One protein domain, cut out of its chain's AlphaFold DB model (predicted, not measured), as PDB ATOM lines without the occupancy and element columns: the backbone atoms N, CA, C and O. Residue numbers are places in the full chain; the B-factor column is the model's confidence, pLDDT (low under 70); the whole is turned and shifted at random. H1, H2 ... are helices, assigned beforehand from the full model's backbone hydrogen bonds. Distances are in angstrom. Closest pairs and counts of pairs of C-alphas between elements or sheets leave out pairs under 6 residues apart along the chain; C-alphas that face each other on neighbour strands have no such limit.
ATOM      1  N   GLU A   8     281.482 167.784 214.243       80.12
ATOM      2  CA  GLU A   8     281.954 167.914 215.622       80.12
ATOM      3  C   GLU A   8     282.755 166.683 216.070       80.12
ATOM      4  O   GLU A   8     283.740 166.806 216.802       80.12
ATOM      5  N   GLY A   9     282.360 165.494 215.605       84.25
ATOM      6  CA  GLY A   9     283.051 164.244 215.893       84.25
ATOM      7  C   GLY A   9     284.456 164.245 215.304       84.25
ATOM      8  O   GLY A   9     285.425 163.971 216.018       84.25
ATOM      9  N   ILE A  10     284.584 164.629 214.032       87.44
ATOM     10  CA  ILE A  10     285.881 164.678 213.350       87.44
ATOM     11  C   ILE A  10     286.825 165.710 213.993       87.44
ATOM     12  O   ILE A  10     288.000 165.414 214.216       87.44
ATOM     13  N   LYS A  11     286.318 166.883 214.406       87.81
ATOM     14  CA  LYS A  11     287.119 167.881 215.141       87.81
ATOM     15  C   LYS A  11     287.648 167.330 216.459       87.81
ATOM     16  O   LYS A  11     288.842 167.443 216.731       87.81
ATOM     17  N   LYS A  12     286.777 166.729 217.275       89.44
ATOM     18  CA  LYS A  12     287.161 166.164 218.578       89.44
ATOM     19  C   LYS A  12     288.170 165.034 218.425       89.44
ATOM     20  O   LYS A  12     289.135 164.989 219.181       89.44
ATOM     21  N   TYR A  13     287.974 164.173 217.432       91.69
ATOM     22  CA  TYR A  13     288.897 163.084 217.140       91.69
ATOM     23  C   TYR A  13     290.310 163.592 216.861       91.69
ATOM     24  O   TYR A  13     291.248 163.202 217.550       91.69
ATOM     25  N   PHE A  14     290.467 164.512 215.905       92.12
ATOM     26  CA  PHE A  14     291.797 165.009 215.558       92.12
ATOM     27  C   PHE A  14     292.405 165.917 216.637       92.12
ATOM     28  O   PHE A  14     293.622 165.926 216.804       92.12
ATOM     29  N   ALA A  15     291.593 166.639 217.418       92.12
ATOM     30  CA  ALA A  15     292.087 167.402 218.567       92.12
ATOM     31  C   ALA A  15     292.656 166.493 219.673       92.12
ATOM     32  O   ALA A  15     293.675 166.817 220.284       92.12
ATOM     33  N   ALA A  16     292.033 165.334 219.896       92.44
ATOM     34  CA  ALA A  16     292.465 164.337 220.869       92.44
ATOM     35  C   ALA A  16     293.408 163.274 220.276       92.44
ATOM     36  O   ALA A  16     293.669 162.268 220.928       92.44
ATOM     37  N   PHE A  17     293.936 163.473 219.061       91.38
ATOM     38  CA  PHE A  17     294.684 162.431 218.349       91.38
ATOM     39  C   PHE A  17     295.913 161.927 219.122       91.38
ATOM     40  O   PHE A  17     296.244 160.749 219.063       91.38
ATOM     41  N   HIS A  18     296.543 162.811 219.897       88.25
ATOM     42  CA  HIS A  18     297.678 162.510 220.772       88.25
ATOM     43  C   HIS A  18     297.366 161.513 221.904       88.25
ATOM     44  O   HIS A  18     298.283 161.050 222.568       88.25
ATOM     45  N   MET A  19     296.089 161.211 222.154       91.50
ATOM     46  CA  MET A  19     295.652 160.232 223.154       91.50
ATOM     47  C   MET A  19     295.607 158.800 222.599       91.50
ATOM     48  O   MET A  19     295.309 157.870 223.347       91.50
ATOM     49  N   HIS A  20     295.835 158.605 221.296       87.12
ATOM     50  CA  HIS A  20     295.911 157.275 220.701       87.12
ATOM     51  C   HIS A  20     297.315 156.689 220.856       87.12
ATOM     52  O   HIS A  20     298.253 157.164 220.218       87.12
ATOM     53  N   ASP A  21     297.417 155.625 221.651       86.00
ATOM     54  CA  ASP A  21     298.632 154.837 221.833       86.00
ATOM     55  C   ASP A  21     298.311 153.331 221.683       86.00
ATOM     56  O   ASP A  21     297.517 152.798 222.468       86.00
ATOM     57  N   PRO A  22     298.840 152.641 220.655       86.00
ATOM     58  CA  PRO A  22     299.676 153.186 219.585       86.00
ATOM     59  C   PRO A  22     298.885 154.105 218.640       86.00
ATOM     60  O   PRO A  22     297.660 153.997 218.504       86.00
ATOM     61  N   ALA A  23     299.596 155.000 217.950       87.56
ATOM     62  CA  ALA A  23     298.983 155.888 216.968       87.56
ATOM     63  C   ALA A  23     298.285 155.083 215.843       87.56
ATOM     64  O   ALA A  23     298.796 154.043 215.412       87.56
ATOM     65  N   PRO A  24     297.130 155.540 215.317       88.06
ATOM     66  CA  PRO A  24     296.433 154.846 214.240       88.06
ATOM     67  C   PRO A  24     297.289 154.778 212.968       88.06
ATOM     68  O   PRO A  24     297.821 155.793 212.521       88.06
ATOM     69  N   ALA A  25     297.346 153.604 212.330       87.25
ATOM     70  CA  ALA A  25     298.074 153.420 211.070       87.25
ATOM     71  C   ALA A  25     297.440 154.176 209.886       87.25
ATOM     72  O   ALA A  25     298.135 154.581 208.957       87.25
ATOM     73  N   SER A  26     296.115 154.362 209.902       86.50
ATOM     74  CA  SER A  26     295.389 155.147 208.900       86.50
ATOM     75  C   SER A  26     294.102 155.737 209.479       86.50
ATOM     76  O   SER A  26     293.518 155.196 210.419       86.50
ATOM     77  N   VAL A  27     293.666 156.857 208.899       88.25
ATOM     78  CA  VAL A  27     292.359 157.476 209.136       88.25
ATOM     79  C   VAL A  27     291.770 157.799 207.770       88.25
ATOM     80  O   VAL A  27     292.423 158.462 206.966       88.25
ATOM     81  N   ILE A  28     290.561 157.310 207.510       88.38
ATOM     82  CA  ILE A  28     289.825 157.534 206.264       88.38
ATOM     83  C   ILE A  28     288.650 158.449 206.594       88.38
ATOM     84  O   ILE A  28     287.984 158.251 207.611       88.38
ATOM     85  N   ILE A  29     288.445 159.468 205.764       87.25
ATOM     86  CA  ILE A  29     287.322 160.392 205.880       87.25
ATOM     87  C   ILE A  29     286.568 160.346 204.557       87.25
ATOM     88  O   ILE A  29     287.022 160.923 203.568       87.25
ATOM     89  N   ASP A  30     285.444 159.643 204.556       86.12
ATOM     90  CA  ASP A  30     284.542 159.593 203.411       86.12
ATOM     91  C   ASP A  30     283.652 160.839 203.390       86.12
ATOM     92  O   ASP A  30     283.434 161.472 204.427       86.12
ATOM     93  N   ASP A  31     283.217 161.231 202.190       85.88
ATOM     94  CA  ASP A  31     282.314 162.362 201.953       85.88
ATOM     95  C   ASP A  31     282.737 163.653 202.680       85.88
ATOM     96  O   ASP A  31     281.929 164.398 203.230       85.88
ATOM     97  N   PHE A  32     284.047 163.952 202.673       84.38
ATOM     98  CA  PHE A  32     284.629 165.060 203.445       84.38
ATOM     99  C   PHE A  32     283.926 166.406 203.218       84.38
ATOM    100  O   PHE A  32     283.819 167.216 204.136       84.38
ATOM    101  N   ALA A  33     283.452 166.665 201.999       81.56
ATOM    102  CA  ALA A  33     282.767 167.907 201.660       81.56
ATOM    103  C   ALA A  33     281.430 168.085 202.407       81.56
ATOM    104  O   ALA A  33     281.049 169.228 202.680       81.56
ATOM    105  N   ASP A  34     280.765 166.989 202.779       81.44
ATOM    106  CA  ASP A  34     279.420 166.985 203.362       81.44
ATOM    107  C   ASP A  34     279.426 167.446 204.825       81.44
ATOM    108  O   ASP A  34     278.439 167.991 205.320       81.44
ATOM    109  N   PHE A  35     280.577 167.368 205.506       77.25
ATOM    110  CA  PHE A  35     280.760 167.972 206.833       77.25
ATOM    111  C   PHE A  35     280.668 169.505 206.820       77.25
ATOM    112  O   PHE A  35     280.568 170.118 207.884       77.25
ATOM    113  N   PHE A  36     280.725 170.130 205.640       78.19
ATOM    114  CA  PHE A  36     280.837 171.578 205.474       78.19
ATOM    115  C   PHE A  36     279.684 172.187 204.681       78.19
ATOM    116  O   PHE A  36     279.886 173.163 203.945       78.19
ATOM    117  N   ASP A  37     278.483 171.624 204.809       75.50
ATOM    118  CA  ASP A  37     277.308 172.176 204.143       75.50
ATOM    119  C   ASP A  37     277.095 173.659 204.509       75.50
ATOM    120  O   ASP A  37     277.279 174.102 205.651       75.50
ATOM    121  N   GLN A  38     276.777 174.451 203.490       61.09
ATOM    122  CA  GLN A  38     276.887 175.901 203.509       61.09
ATOM    123  C   GLN A  38     275.849 176.538 204.438       61.09
ATOM    124  O   GLN A  38     276.183 177.520 205.093       61.09
ATOM    125  N   GLY A  39     274.652 175.951 204.567       61.78
ATOM    126  CA  GLY A  39     273.615 176.415 205.501       61.78
ATOM    127  C   GLY A  39     274.064 176.315 206.963       61.78
ATOM    128  O   GLY A  39     274.131 177.324 207.663       61.78
ATOM    129  N   ASN A  40     274.512 175.128 207.383       65.38
ATOM    130  CA  ASN A  40     275.034 174.897 208.735       65.38
ATOM    131  C   ASN A  40     276.276 175.753 209.038       65.38
ATOM    132  O   ASN A  40     276.427 176.285 210.139       65.38
ATOM    133  N   CYS A  41     277.178 175.913 208.067       64.44
ATOM    134  CA  CYS A  41     278.389 176.708 208.256       64.44
ATOM    135  C   CYS A  41     278.114 178.220 208.295       64.44
ATOM    136  O   CYS A  41     278.766 178.938 209.055       64.44
ATOM    137  N   GLN A  42     277.186 178.733 207.484       60.56
ATOM    138  CA  GLN A  42     276.866 180.161 207.464       60.56
ATOM    139  C   GLN A  42     276.193 180.604 208.760       60.56
ATOM    140  O   GLN A  42     276.615 181.611 209.326       60.56
ATOM    141  N   GLU A  43     275.234 179.833 209.276       63.69
ATOM    142  CA  GLU A  43     274.596 180.118 210.568       63.69
ATOM    143  C   GLU A  43     275.598 180.035 211.727       63.69
ATOM    144  O   GLU A  43     275.647 180.920 212.581       63.69
ATOM    145  N   ARG A  44     276.462 179.010 211.737       68.69
ATOM    146  CA  ARG A  44     277.407 178.770 212.839       68.69
ATOM    147  C   ARG A  44     278.546 179.786 212.914       68.69
ATOM    148  O   ARG A  44     279.034 180.068 214.008       68.69
ATOM    149  N   TYR A  45     279.000 180.308 211.776       69.88
ATOM    150  CA  TYR A  45     280.117 181.258 211.723       69.88
ATOM    151  C   TYR A  45     279.690 182.699 211.421       69.88
ATOM    152  O   TYR A  45     280.553 183.576 211.433       69.88
ATOM    153  N   ASN A  46     278.400 182.940 211.150       71.38
ATOM    154  CA  ASN A  46     277.838 184.224 210.716       71.38
ATOM    155  C   ASN A  46     278.702 184.907 209.635       71.38
ATOM    156  O   ASN A  46     279.042 186.087 209.716       71.38
ATOM    157  N   ASN A  47     279.167 184.111 208.670       71.75
ATOM    158  CA  ASN A  47     280.169 184.519 207.691       71.75
ATOM    159  C   ASN A  47     279.905 183.810 206.360       71.75
ATOM    160  O   ASN A  47     279.757 182.587 206.321       71.75
ATOM    161  N   THR A  48     279.924 184.558 205.255       70.69
ATOM    162  CA  THR A  48     279.788 184.021 203.889       70.69
ATOM    163  C   THR A  48     280.876 182.998 203.543       70.69
ATOM    164  O   THR A  48     280.655 182.129 202.702       70.69
ATOM    165  N   ARG A  49     282.015 183.040 204.250       79.94
ATOM    166  CA  ARG A  49     283.135 182.088 204.179       79.94
ATOM    167  C   ARG A  49     283.147 181.051 205.309       79.94
ATOM    168  O   ARG A  49     284.183 180.441 205.568       79.94
ATOM    169  N   GLY A  50     282.025 180.841 206.003       80.56
ATOM    170  CA  GLY A  50     281.927 179.874 207.103       80.56
ATOM    171  C   GLY A  50     282.382 178.467 206.701       80.56
ATOM    172  O   GLY A  50     283.089 177.808 207.461       80.56
ATOM    173  N   LYS A  51     282.063 178.055 205.467       82.19
ATOM    174  CA  LYS A  51     282.503 176.786 204.870       82.19
ATOM    175  C   LYS A  51     284.030 176.691 204.751       82.19
ATOM    176  O   LYS A  51     284.622 175.733 205.244       82.19
ATOM    177  N   ASP A  52     284.679 177.700 204.164       84.94
ATOM    178  CA  ASP A  52     286.146 177.751 204.046       84.94
ATOM    179  C   ASP A  52     286.812 177.659 205.421       84.94
ATOM    180  O   ASP A  52     287.761 176.903 205.625       84.94
ATOM    181  N   LEU A  53     286.301 178.432 206.384       84.62
ATOM    182  CA  LEU A  53     286.853 178.490 207.732       84.62
ATOM    183  C   LEU A  53     286.740 177.138 208.447       84.62
ATOM    184  O   LEU A  53     287.681 176.720 209.127       84.62
ATOM    185  N   ALA A  54     285.612 176.449 208.285       83.94
ATOM    186  CA  ALA A  54     285.404 175.118 208.832       83.94
ATOM    187  C   ALA A  54     286.384 174.099 208.224       83.94
ATOM    188  O   ALA A  54     287.036 173.366 208.975       83.94
ATOM    189  N   MET A  55     286.566 174.116 206.898       87.38
ATOM    190  CA  MET A  55     287.521 173.243 206.205       87.38
ATOM    191  C   MET A  55     288.956 173.475 206.680       87.38
ATOM    192  O   MET A  55     289.642 172.524 207.057       87.38
ATOM    193  N   VAL A  56     289.407 174.734 206.735       89.94
ATOM    194  CA  VAL A  56     290.770 175.066 207.186       89.94
ATOM    195  C   VAL A  56     291.019 174.573 208.612       89.94
ATOM    196  O   VAL A  56     292.093 174.043 208.897       89.94
ATOM    197  N   ARG A  57     290.031 174.689 209.509       88.81
ATOM    198  CA  ARG A  57     290.158 174.202 210.892       88.81
ATOM    199  C   ARG A  57     290.363 172.691 210.958       88.81
ATOM    200  O   ARG A  57     291.259 172.245 211.669       88.81
ATOM    201  N   ILE A  58     289.574 171.907 210.221       90.12
ATOM    202  CA  ILE A  58     289.732 170.446 210.222       90.12
ATOM    203  C   ILE A  58     291.061 170.038 209.569       90.12
ATOM    204  O   ILE A  58     291.772 169.200 210.123       90.12
ATOM    205  N   LEU A  59     291.466 170.680 208.468       92.06
ATOM    206  CA  LEU A  59     292.762 170.418 207.828       92.06
ATOM    207  C   LEU A  59     293.951 170.722 208.752       92.06
ATOM    208  O   LEU A  59     294.919 169.961 208.784       92.06
ATOM    209  N   ALA A  60     293.878 171.795 209.544       95.00
ATOM    210  CA  ALA A  60     294.909 172.122 210.527       95.00
ATOM    211  C   ALA A  60     295.031 171.038 211.614       95.00
ATOM    212  O   ALA A  60     296.142 170.639 211.967       95.00
ATOM    213  N   LEU A  61     293.900 170.514 212.099       93.81
ATOM    214  CA  LEU A  61     293.881 169.407 213.059       93.81
ATOM    215  C   LEU A  61     294.454 168.116 212.452       93.81
ATOM    216  O   LEU A  61     295.287 167.465 213.082       93.81
ATOM    217  N   CYS A  62     294.094 167.789 211.206       92.56
ATOM    218  CA  CYS A  62     294.658 166.643 210.484       92.56
ATOM    219  C   CYS A  62     296.183 166.762 210.343       92.56
ATOM    220  O   CYS A  62     296.913 165.804 210.593       92.56
ATOM    221  N   ARG A  63     296.689 167.953 209.992       94.06
ATOM    222  CA  ARG A  63     298.133 168.207 209.892       94.06
ATOM    223  C   ARG A  63     298.843 167.969 211.225       94.06
ATOM    224  O   ARG A  63     299.910 167.356 211.232       94.06
ATOM    225  N   ASN A  64     298.266 168.429 212.334       93.31
ATOM    226  CA  ASN A  64     298.827 168.203 213.667       93.31
ATOM    227  C   ASN A  64     298.857 166.711 214.028       93.31
ATOM    228  O   ASN A  64     299.881 166.226 214.503       93.31
ATOM    229  N   ALA A  65     297.784 165.973 213.735       92.25
ATOM    230  CA  ALA A  65     297.725 164.527 213.940       92.25
ATOM    231  C   ALA A  65     298.792 163.770 213.133       92.25
ATOM    232  O   ALA A  65     299.481 162.910 213.676       92.25
ATOM    233  N   ILE A  66     299.002 164.134 211.861       91.38
ATOM    234  CA  ILE A  66     300.051 163.542 211.012       91.38
ATOM    235  C   ILE A  66     301.444 163.793 211.600       91.38
ATOM    236  O   ILE A  66     302.289 162.901 211.583       91.38
ATOM    237  N   LEU A  67     301.707 165.003 212.103       91.88
ATOM    238  CA  LEU A  67     302.987 165.321 212.739       91.88
ATOM    239  C   LEU A  67     303.200 164.498 214.010       91.88
ATOM    240  O   LEU A  67     304.286 163.950 214.187       91.88
ATOM    241  N   TYR A  68     302.168 164.362 214.845       89.75
ATOM    242  CA  TYR A  68     302.222 163.514 216.034       89.75
ATOM    243  C   TYR A  68     302.505 162.051 215.675       89.75
ATOM    244  O   TYR A  68     303.457 161.480 216.193       89.75
ATOM    245  N   ALA A  69     301.749 161.471 214.737       89.19
ATOM    246  CA  ALA A  69     301.941 160.086 214.299       89.19
ATOM    247  C   ALA A  69     303.359 159.842 213.767       89.19
ATOM    248  O   ALA A  69     303.970 158.822 214.069       89.19
ATOM    249  N   LYS A  70     303.907 160.794 212.999       87.12
ATOM    250  CA  LYS A  70     305.295 160.708 212.534       87.12
ATOM    251  C   LYS A  70     306.259 160.641 213.711       87.12
ATOM    252  O   LYS A  70     307.088 159.749 213.722       87.12
ATOM    253  N   LEU A  71     306.143 161.547 214.681       86.12
ATOM    254  CA  LEU A  71     307.033 161.584 215.846       86.12
ATOM    255  C   LEU A  71     306.909 160.328 216.719       86.12
ATOM    256  O   LEU A  71     307.933 159.781 217.113       86.12
ATOM    257  N   ALA A  72     305.687 159.850 216.966       78.75
ATOM    258  CA  ALA A  72     305.423 158.650 217.762       78.75
ATOM    259  C   ALA A  72     305.964 157.360 217.114       78.75
ATOM    260  O   ALA A  72     306.326 156.423 217.808       78.75
ATOM    261  N   ASN A  73     306.061 157.308 215.783       66.50
ATOM    262  CA  ASN A  73     306.623 156.152 215.075       66.50
ATOM    263  C   ASN A  73     308.166 156.116 215.071       66.50
ATOM    264  O   ASN A  73     308.746 155.169 214.544       66.50
ATOM    265  N   PHE A  74     308.829 157.149 215.604       61.44
ATOM    266  CA  PHE A  74     310.289 157.219 215.744       61.44
ATOM    267  C   PHE A  74     310.766 157.135 217.206       61.44
ATOM    268  O   PHE A  74     311.968 157.262 217.445       61.44
TER     269      PHE A  74
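AT A GLANCE: This is residues 8 to 74 of the 75 residues of the protein "uncharacterized protein LOC107875022" of Capsicum annuum (UniProt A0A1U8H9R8). One long helix, H4, makes the length of a rod, with the short helix H1 packed beside part of it and H3 set crosswise at its first end, making a corner. A long loop, residues 16 to 31, arches from H1 back to the small helix H2. The printed part has 67 residues with four named helices, in the order H1, H2, H3, H4, and no named strand; the class is all helix. The whole is loose, with a radius of gyration of the C-alphas of 13.7 A and spans of 42 by 19 by 14 A.

HOW THE PARTS SIT: Start at H1, residues 8 to 15, and look across to the hub, H4, residues 50 to 72. They touch, closest at the C-alphas of Phe 14 and Leu 61, 5.5 A apart, and H4 does so with residues 58 to 65 alone. They run the same way at a steep tilt of 36 degrees, only just beyond shallow. Next find H2, residues 32 to 36, which only just touches H4, with 3 pairs of C-alphas within 8 A; the closest are those of Phe 36 and Lys 51, 5.5 A apart. H3, residues 38 to 45, touches H4 about perpendicular, at 79 degrees, with the C-alphas of Cys 41 and Gly 50 closest at 4.9 A. H1 is apart from H2 and H3, while H2 and H3 meet only through their link. Every O i to N i+4 pair is within hydrogen-bond range in H1, H3 and H4; H2 has 0 of 1, and 1 of 2 O i to N i+3 pairs.

IN THESE COORDINATES: Find C-alpha 8 at (281.954, 167.914, 215.622); from there H1 runs 10.6 A to C-alpha 15. H2 measures 7.8 A and H3 10.3 A. Find C-alpha 50 at (281.927, 179.874, 207.103); H4 runs 33.4 A to C-alpha 72 at (305.423, 158.650, 217.762).

THE WHOLE: The farthest C-alphas, of Glu 43 and Phe 74, are 42.7 A apart. The printed part has no cut; the link from H1 to H2 is long, the other two tight. Look for pLDDT under 70 at residues 38 to 45 and 73 to 74.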